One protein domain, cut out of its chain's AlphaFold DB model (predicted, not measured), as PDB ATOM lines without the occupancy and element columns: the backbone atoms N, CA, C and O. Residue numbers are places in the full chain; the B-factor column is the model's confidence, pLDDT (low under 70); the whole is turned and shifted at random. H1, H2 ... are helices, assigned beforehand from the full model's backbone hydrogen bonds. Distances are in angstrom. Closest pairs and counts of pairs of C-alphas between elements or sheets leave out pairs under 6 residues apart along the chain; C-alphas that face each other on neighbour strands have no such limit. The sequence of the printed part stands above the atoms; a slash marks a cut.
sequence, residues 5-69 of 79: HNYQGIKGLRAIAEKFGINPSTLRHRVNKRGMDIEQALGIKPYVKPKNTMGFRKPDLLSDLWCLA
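Overview. This is residues 5 to 69 of the 79 residues of the protein "Transcriptional regulator" of Vibrio sp. 12-2(3-a) (UniProt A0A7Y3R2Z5). A small head of three short helices, H1, H2 and H3, with H2 touching both of the others, sits at one end of a long tail, residues 42 to 63, that leads out to a lone short helix, H4, at the far end. The tail makes the length: residues 50 to 58 and 60 to 66 stick out free. The printed part has 65 residues with four named helices in the order H1, H2, H3, H4 and no named strand; the class is all helix, though only 28 of the 65 residues are in named elements. The whole is extended, with a radius of gyration of the C-alphas of 19.4 A and spans of 60 by 18 by 17 A.

Arrangement. Look first at residues 6 to 7, which pair antiparallel with residues 10 to 11. H1, residues 13 to 19, touches H2, residues 24 to 34; their closest C-alphas, of Ala 17 and Pro 24, are 5.1 A apart. Their lines stand at a steep tilt of 48 degrees, opposite ways. H2 touches H3, residues 38 to 41, where the closest C-alphas, of Arg 30 and Ala 41, are 5.6 A apart. H1 and H3 are apart, and H4, residues 64 to 69, touches no helix. In H1, H2 and H4 every O i to N i+4 pair is within hydrogen-bond range; H3 is too short for such a pair.

Along the chain. Find C-alpha 13 at (194.029, 166.920, 267.898); from there H1 runs 10.0 A to C-alpha 19. H2 runs 14.6 A from C-alpha 24 to C-alpha 34, and H3 4.9 A from C-alpha 38 to C-alpha 41. H4 runs 8.7 A and ends at C-alpha 69, at (217.419, 141.411, 308.013).

Size, cuts and confidence. The two C-alphas farthest apart, of Lys 19 and Leu 68, are 60.2 A apart. The printed part has no cut. The links H1 to H2 and H2 to H3 are tight, and H3 to H4 is long, with 22 residues. The mean pLDDT of the printed part is 77.3; residues 5, 8 and 52 to 62 are under 70.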
ATOM      1  N   HIS A   5     192.083 161.118 268.092       68.56
ATOM      2  CA  HIS A   5     191.477 161.682 269.295       68.56
ATOM      3  C   HIS A   5     190.119 162.285 268.933       68.56
ATOM      4  O   HIS A   5     190.071 163.238 268.158       68.56
ATOM      5  N   ASN A   6     189.033 161.726 269.467       72.75
ATOM      6  CA  ASN A   6     187.679 162.251 269.292       72.75
ATOM      7  C   ASN A   6     187.270 162.977 270.579       72.75
ATOM      8  O   ASN A   6     187.196 162.346 271.630       72.75
ATOM      9  N   TYR A   7     186.999 164.281 270.509       72.31
ATOM     10  CA  TYR A   7     186.519 165.060 271.655       72.31
ATOM     11  C   TYR A   7     185.359 165.960 271.222       72.31
ATOM     12  O   TYR A   7     185.492 166.730 270.272       72.31
ATOM     13  N   GLN A   8     184.205 165.830 271.887       67.19
ATOM     14  CA  GLN A   8     182.972 166.583 271.588       67.19
ATOM     15  C   GLN A   8     182.561 166.574 270.099       67.19
ATOM     16  O   GLN A   8     182.214 167.607 269.530       67.19
ATOM     17  N   GLY A   9     182.651 165.414 269.441       74.88
ATOM     18  CA  GLY A   9     182.307 165.259 268.020       74.88
ATOM     19  C   GLY A   9     183.373 165.756 267.037       74.88
ATOM     20  O   GLY A   9     183.242 165.535 265.836       74.88
ATOM     21  N   ILE A  10     184.459 166.362 267.524       74.69
ATOM     22  CA  ILE A  10     185.575 166.830 266.701       74.69
ATOM     23  C   ILE A  10     186.645 165.745 266.667       74.69
ATOM     24  O   ILE A  10     187.132 165.289 267.707       74.69
ATOM     25  N   LYS A  11     186.999 165.326 265.452       79.06
ATOM     26  CA  LYS A  11     188.016 164.304 265.213       79.06
ATOM     27  C   LYS A  11     189.366 164.961 264.949       79.06
ATOM     28  O   LYS A  11     189.516 165.750 264.021       79.06
ATOM     29  N   GLY A  12     190.364 164.565 265.727       81.69
ATOM     30  CA  GLY A  12     191.754 164.954 265.550       81.69
ATOM     31  C   GLY A  12     192.195 166.083 266.476       81.69
ATOM     32  O   GLY A  12     191.512 167.084 266.669       81.69
ATOM     33  N   LEU A  13     193.416 165.941 266.997       81.38
ATOM     34  CA  LEU A  13     194.029 166.920 267.898       81.38
ATOM     35  C   LEU A  13     194.146 168.313 267.269       81.38
ATOM     36  O   LEU A  13     194.063 169.300 267.985       81.38
ATOM     37  N   ARG A  14     194.327 168.409 265.946       83.56
ATOM     38  CA  ARG A  14     194.476 169.703 265.267       83.56
ATOM     39  C   ARG A  14     193.172 170.501 265.272       83.56
ATOM     40  O   ARG A  14     193.179 171.635 265.726       83.56
ATOM     41  N   ALA A  15     192.067 169.860 264.892       85.12
ATOM     42  CA  ALA A  15     190.747 170.480 264.887       85.12
ATOM     43  C   ALA A  15     190.273 170.838 266.305       85.12
ATOM     44  O   ALA A  15     189.680 171.892 266.522       85.12
ATOM     45  N   ILE A  16     190.580 169.991 267.296       84.81
ATOM     46  CA  ILE A  16     190.329 170.309 268.708       84.81
ATOM     47  C   ILE A  16     191.152 171.544 269.109       84.81
ATOM     48  O   ILE A  16     190.605 172.501 269.640       84.81
ATOM     49  N   ALA A  17     192.452 171.569 268.814       85.06
ATOM     50  CA  ALA A  17     193.315 172.695 269.163       85.06
ATOM     51  C   ALA A  17     192.836 174.023 268.543       85.06
ATOM     52  O   ALA A  17     192.765 175.025 269.251       85.06
ATOM     53  N   GLU A  18     192.428 174.009 267.270       86.00
ATOM     54  CA  GLU A  18     191.872 175.172 266.562       86.00
ATOM     55  C   GLU A  18     190.573 175.671 267.210       86.00
ATOM     56  O   GLU A  18     190.447 176.865 267.478       86.00
ATOM     57  N   LYS A  19     189.641 174.768 267.550       86.88
ATOM     58  CA  LYS A  19     188.365 175.133 268.190       86.88
ATOM     59  C   LYS A  19     188.549 175.765 269.573       86.88
ATOM     60  O   LYS A  19     187.764 176.618 269.971       86.88
ATOM     61  N   PHE A  20     189.562 175.318 270.310       84.31
ATOM     62  CA  PHE A  20     189.859 175.788 271.663       84.31
ATOM     63  C   PHE A  20     190.941 176.883 271.706       84.31
ATOM     64  O   PHE A  20     191.316 177.320 272.792       84.31
ATOM     65  N   GLY A  21     191.456 177.333 270.554       86.00
ATOM     66  CA  GLY A  21     192.459 178.403 270.473       86.00
ATOM     67  C   GLY A  21     193.832 178.042 271.054       86.00
ATOM     68  O   GLY A  21     194.600 178.924 271.434       86.00
ATOM     69  N   ILE A  22     194.163 176.752 271.149       86.12
ATOM     70  CA  ILE A  22     195.453 176.273 271.659       86.12
ATOM     71  C   ILE A  22     196.341 175.887 270.480       86.12
ATOM     72  O   ILE A  22     195.882 175.363 269.472       86.12
ATOM     73  N   ASN A  23     197.651 176.093 270.610       88.88
ATOM     74  CA  ASN A  23     198.588 175.642 269.588       88.88
ATOM     75  C   ASN A  23     198.535 174.096 269.457       88.88
ATOM     76  O   ASN A  23     198.768 173.393 270.451       88.88
ATOM     77  N   PRO A  24     198.286 173.535 268.256       87.75
ATOM     78  CA  PRO A  24     198.204 172.087 268.046       87.75
ATOM     79  C   PRO A  24     199.485 171.344 268.440       87.75
ATOM     80  O   PRO A  24     199.416 170.214 268.929       87.75
ATOM     81  N   SER A  25     200.650 171.982 268.306       87.50
ATOM     82  CA  SER A  25     201.934 171.430 268.756       87.50
ATOM     83  C   SER A  25     201.969 171.256 270.275       87.50
ATOM     84  O   SER A  25     202.427 170.228 270.779       87.50
ATOM     85  N   THR A  26     201.413 172.223 271.006       88.62
ATOM     86  CA  THR A  26     201.294 172.180 272.466       88.62
ATOM     87  C   THR A  26     200.323 171.091 272.903       88.62
ATOM     88  O   THR A  26     200.652 170.310 273.797       88.62
ATOM     89  N   LEU A  27     199.159 170.988 272.250       89.00
ATOM     90  CA  LEU A  27     198.174 169.950 272.558       89.00
ATOM     91  C   LEU A  27     198.755 168.550 272.306       89.00
ATOM     92  O   LEU A  27     198.705 167.689 273.183       89.00
ATOM     93  N   ARG A  28     199.411 168.346 271.157       87.56
ATOM     94  CA  ARG A  28     200.088 167.086 270.824       87.56
ATOM     95  C   ARG A  28     201.175 166.734 271.837       87.56
ATOM     96  O   ARG A  28     201.295 165.572 272.212       87.56
ATOM     97  N   HIS A  29     201.972 167.707 272.277       88.56
ATOM     98  CA  HIS A  29     203.007 167.467 273.279       88.56
ATOM     99  C   HIS A  29     202.402 167.056 274.631       88.56
ATOM    100  O   HIS A  29     202.851 166.086 275.236       88.56
ATOM    101  N   ARG A  30     201.347 167.738 275.085       88.62
ATOM    102  CA  ARG A  30     200.642 167.415 276.337       88.62
ATOM    103  C   ARG A  30     200.060 165.999 276.325       88.62
ATOM    104  O   ARG A  30     200.310 165.237 277.253       88.62
ATOM    105  N   VAL A  31     199.380 165.623 275.249       86.44
ATOM    106  CA  VAL A  31     198.760 164.297 275.136       86.44
ATOM    107  C   VAL A  31     199.818 163.202 274.949       86.44
ATOM    108  O   VAL A  31     199.874 162.260 275.731       86.44
ATOM    109  N   ASN A  32     200.741 163.352 273.990       85.12
ATOM    110  CA  ASN A  32     201.677 162.273 273.646       85.12
ATOM    111  C   ASN A  32     202.882 162.152 274.591       85.12
ATOM    112  O   ASN A  32     203.372 161.048 274.801       85.12
ATOM    113  N   LYS A  33     203.431 163.266 275.098       83.44
ATOM    114  CA  LYS A  33     204.631 163.235 275.960       83.44
ATOM    115  C   LYS A  33     204.299 163.234 277.441       83.44
ATOM    116  O   LYS A  33     205.069 162.670 278.208       83.44
ATOM    117  N   ARG A  34     203.207 163.884 277.851       80.00
ATOM    118  CA  ARG A  34     202.810 163.941 279.266       80.00
ATOM    119  C   ARG A  34     201.690 162.961 279.616       80.00
ATOM    120  O   ARG A  34     201.410 162.817 280.796       80.00
ATOM    121  N   GLY A  35     201.075 162.302 278.628       80.88
ATOM    122  CA  GLY A  35     199.959 161.384 278.870       80.88
ATOM    123  C   GLY A  35     198.741 162.085 279.470       80.88
ATOM    124  O   GLY A  35     197.989 161.470 280.216       80.88
ATOM    125  N   MET A  36     198.588 163.391 279.215       82.19
ATOM    126  CA  MET A  36     197.456 164.164 279.722       82.19
ATOM    127  C   MET A  36     196.174 163.774 278.999       82.19
ATOM    128  O   MET A  36     196.173 163.599 277.779       82.19
ATOM    129  N   ASP A  37     195.076 163.756 279.749       85.00
ATOM    130  CA  ASP A  37     193.736 163.719 279.176       85.00
ATOM    131  C   ASP A  37     193.462 164.977 278.330       85.00
ATOM    132  O   ASP A  37     194.052 166.033 278.576       85.00
ATOM    133  N   ILE A  38     192.561 164.888 277.346       83.31
ATOM    134  CA  ILE A  38     192.227 166.019 276.468       83.31
ATOM    135  C   ILE A  38     191.735 167.217 277.292       83.31
ATOM    136  O   ILE A  38     192.181 168.334 277.048       83.31
ATOM    137  N   GLU A  39     190.916 167.009 278.324       84.00
ATOM    138  CA  GLU A  39     190.393 168.095 279.165       84.00
ATOM    139  C   GLU A  39     191.495 168.780 279.981       84.00
ATOM    140  O   GLU A  39     191.506 170.004 280.140       84.00
ATOM    141  N   GLN A  40     192.463 167.998 280.464       84.56
ATOM    142  CA  GLN A  40     193.647 168.522 281.150       84.56
ATOM    143  C   GLN A  40     194.583 169.237 280.171       84.56
ATOM    144  O   GLN A  40     195.148 170.284 280.486       84.56
ATOM    145  N   ALA A  41     194.734 168.702 278.959       85.19
ATOM    146  CA  ALA A  41     195.561 169.289 277.915       85.19
ATOM    147  C   ALA A  41     194.984 170.621 277.402       85.19
ATOM    148  O   ALA A  41     195.760 171.503 277.014       85.19
ATOM    149  N   LEU A  42     193.655 170.767 277.450       84.00
ATOM    150  CA  LEU A  42     192.908 171.996 277.184       84.00
ATOM    151  C   LEU A  42     192.938 172.994 278.357       84.00
ATOM    152  O   LEU A  42     192.600 174.156 278.167       84.00
ATOM    153  N   GLY A  43     193.379 172.576 279.547       82.19
ATOM    154  CA  GLY A  43     193.437 173.430 280.738       82.19
ATOM    155  C   GLY A  43     192.103 173.583 281.475       82.19
ATOM    156  O   GLY A  43     192.009 174.412 282.373       82.19
ATOM    157  N   ILE A  44     191.092 172.778 281.129       84.19
ATOM    158  CA  ILE A  44     189.782 172.756 281.799       84.19
ATOM    159  C   ILE A  44     189.917 172.125 283.191       84.19
ATOM    160  O   ILE A  44     189.303 172.574 284.155       84.19
ATOM    161  N   LYS A  45     190.747 171.080 283.299       81.94
ATOM    162  CA  LYS A  45     191.071 170.406 284.561       81.94
ATOM    163  C   LYS A  45     192.517 170.691 284.975       81.94
ATOM    164  O   LYS A  45     193.403 170.682 284.113       81.94
ATOM    165  N   PRO A  46     192.794 170.885 286.278       79.00
ATOM    166  CA  PRO A  46     194.158 171.047 286.760       79.00
ATOM    167  C   PRO A  46     194.967 169.770 286.505       79.00
ATOM    168  O   PRO A  46     194.536 168.662 286.822       79.00
ATOM    169  N   TYR A  47     196.164 169.929 285.939       78.88
ATOM    170  CA  TYR A  47     197.090 168.817 285.741       78.88
ATOM    171  C   TYR A  47     197.888 168.549 287.018       78.88
ATOM    172  O   TYR A  47     198.803 169.300 287.368       78.88
ATOM    173  N   VAL A  48     197.579 167.442 287.686       80.25
ATOM    174  CA  VAL A  48     198.404 166.887 288.761       80.25
ATOM    175  C   VAL A  48     199.465 165.977 288.154       80.25
ATOM    176  O   VAL A  48     199.159 164.926 287.599       80.25
ATOM    177  N   LYS A  49     200.737 166.380 288.265       76.31
ATOM    178  CA  LYS A  49     201.856 165.494 287.920       76.31
ATOM    179  C   LYS A  49     201.764 164.255 288.815       76.31
ATOM    180  O   LYS A  49     201.731 164.438 290.037       76.31
ATOM    181  N   PRO A  50     201.751 163.028 288.262       70.75
ATOM    182  CA  PRO A  50     201.848 161.846 289.097       70.75
ATOM    183  C   PRO A  50     203.144 161.966 289.892       70.75
ATOM    184  O   PRO A  50     204.221 162.182 289.332       70.75
ATOM    185  N   LYS A  51     203.036 161.921 291.220       70.88
ATOM    186  CA  LYS A  51     204.226 161.847 292.056       70.88
ATOM    187  C   LYS A  51     204.830 160.474 291.772       70.88
ATOM    188  O   LYS A  51     204.230 159.470 292.142       70.88
ATOM    189  N   ASN A  52     206.000 160.420 291.138       63.59
ATOM    190  CA  ASN A  52     206.849 159.231 291.181       63.59
ATOM    191  C   ASN A  52     207.379 159.103 292.611       63.59
ATOM    192  O   ASN A  52     208.552 159.344 292.888       63.59
ATOM    193  N   THR A  53     206.503 158.780 293.555       60.31
ATOM    194  CA  THR A  53     206.943 158.258 294.832       60.31
ATOM    195  C   THR A  53     207.619 156.931 294.514       60.31
ATOM    196  O   THR A  53     206.942 155.916 294.366       60.31
ATOM    197  N   MET A  54     208.955 156.903 294.482       54.72
ATOM    198  CA  MET A  54     209.710 155.708 294.888       54.72
ATOM    199  C   MET A  54     209.530 155.490 296.402       54.72
ATOM    200  O   MET A  54     210.477 155.286 297.148       54.72
ATOM    201  N   GLY A  55     208.296 155.644 296.879       52.75
ATOM    202  CA  GLY A  55     207.915 155.396 298.247       52.75
ATOM    203  C   GLY A  55     207.692 153.908 298.328       52.75
ATOM    204  O   GLY A  55     206.838 153.393 297.607       52.75
ATOM    205  N   PHE A  56     208.535 153.254 299.125       59.12
ATOM    206  CA  PHE A  56     208.356 151.926 299.691       59.12
ATOM    207  C   PHE A  56     206.968 151.366 299.383       59.12
ATOM    208  O   PHE A  56     205.965 151.841 299.926       59.12
ATOM    209  N   ARG A  57     206.912 150.371 298.480       54.38
ATOM    210  CA  ARG A  57     205.725 149.517 298.386       54.38
ATOM    211  C   ARG A  57     205.395 149.131 299.820       54.38
ATOM    212  O   ARG A  57     206.314 148.818 300.573       54.38
ATOM    213  N   LYS A  58     204.122 149.291 300.169       59.44
ATOM    214  CA  LYS A  58     203.531 149.071 301.487       59.44
ATOM    215  C   LYS A  58     204.323 148.023 302.305       59.44
ATOM    216  O   LYS A  58     204.732 147.022 301.718       59.44
ATOM    217  N   PRO A  59     204.571 148.211 303.612       56.78
ATOM    218  CA  PRO A  59     205.456 147.333 304.396       56.78
ATOM    219  C   PRO A  59     205.049 145.844 304.375       56.78
ATOM    220  O   PRO A  59     205.879 144.971 304.633       56.78
ATOM    221  N   ASP A  60     203.806 145.537 304.000       57.25
ATOM    222  CA  ASP A  60     203.280 144.206 303.666       57.25
ATOM    223  C   ASP A  60     203.958 143.517 302.463       57.25
ATOM    224  O   ASP A  60     203.867 142.301 302.339       57.25
ATOM    225  N   LEU A  61     204.694 144.248 301.620       58.22
ATOM    226  CA  LEU A  61     205.401 143.742 300.435       58.22
ATOM    227  C   LEU A  61     206.934 143.757 300.568       58.22
ATOM    228  O   LEU A  61     207.627 143.537 299.572       58.22
ATOM    229  N   LEU A  62     207.498 144.006 301.762       65.06
ATOM    230  CA  LEU A  62     208.912 143.670 302.006       65.06
ATOM    231  C   LEU A  62     209.119 142.188 301.652       65.06
ATOM    232  O   LEU A  62     208.329 141.355 302.082       65.06
ATOM    233  N   SER A  63     210.142 141.838 300.877       70.75
ATOM    234  CA  SER A  63     210.487 140.424 300.649       70.75
ATOM    235  C   SER A  63     210.934 139.763 301.958       70.75
ATOM    236  O   SER A  63     211.545 140.451 302.780       70.75
ATOM    237  N   ASP A  64     210.743 138.450 302.107       73.88
ATOM    238  CA  ASP A  64     211.164 137.666 303.282       73.88
ATOM    239  C   ASP A  64     212.591 137.977 303.755       73.88
ATOM    240  O   ASP A  64     212.826 138.164 304.947       73.88
ATOM    241  N   LEU A  65     213.527 138.155 302.816       74.12
ATOM    242  CA  LEU A  65     214.924 138.501 303.100       74.12
ATOM    243  C   LEU A  65     215.079 139.806 303.899       74.12
ATOM    244  O   LEU A  65     215.873 139.889 304.833       74.12
ATOM    245  N   TRP A  66     214.324 140.837 303.532       72.31
ATOM    246  CA  TRP A  66     214.407 142.147 304.175       72.31
ATOM    247  C   TRP A  66     213.672 142.158 305.520       72.31
ATOM    248  O   TRP A  66     214.099 142.857 306.434       72.31
ATOM    249  N   CYS A  67     212.616 141.353 305.681       74.56
ATOM    250  CA  CYS A  67     211.978 141.135 306.984       74.56
ATOM    251  C   CYS A  67     212.913 140.427 307.970       74.56
ATOM    252  O   CYS A  67     213.010 140.860 309.117       74.56
ATOM    253  N   LEU A  68     213.643 139.405 307.507       76.44
ATOM    254  CA  LEU A  68     214.682 138.719 308.280       76.44
ATOM    255  C   LEU A  68     215.808 139.676 308.690       76.44
ATOM    256  O   LEU A  68     216.160 139.737 309.863       76.44
ATOM    257  N   ALA A  69     216.333 140.466 307.747       82.56
ATOM    258  CA  ALA A  69     217.419 141.411 308.013       82.56
ATOM    259  C   ALA A  69     217.040 142.528 309.008       82.56
ATOM    260  O   ALA A  69     217.912 143.057 309.693       82.56
TER     261      ALA A  69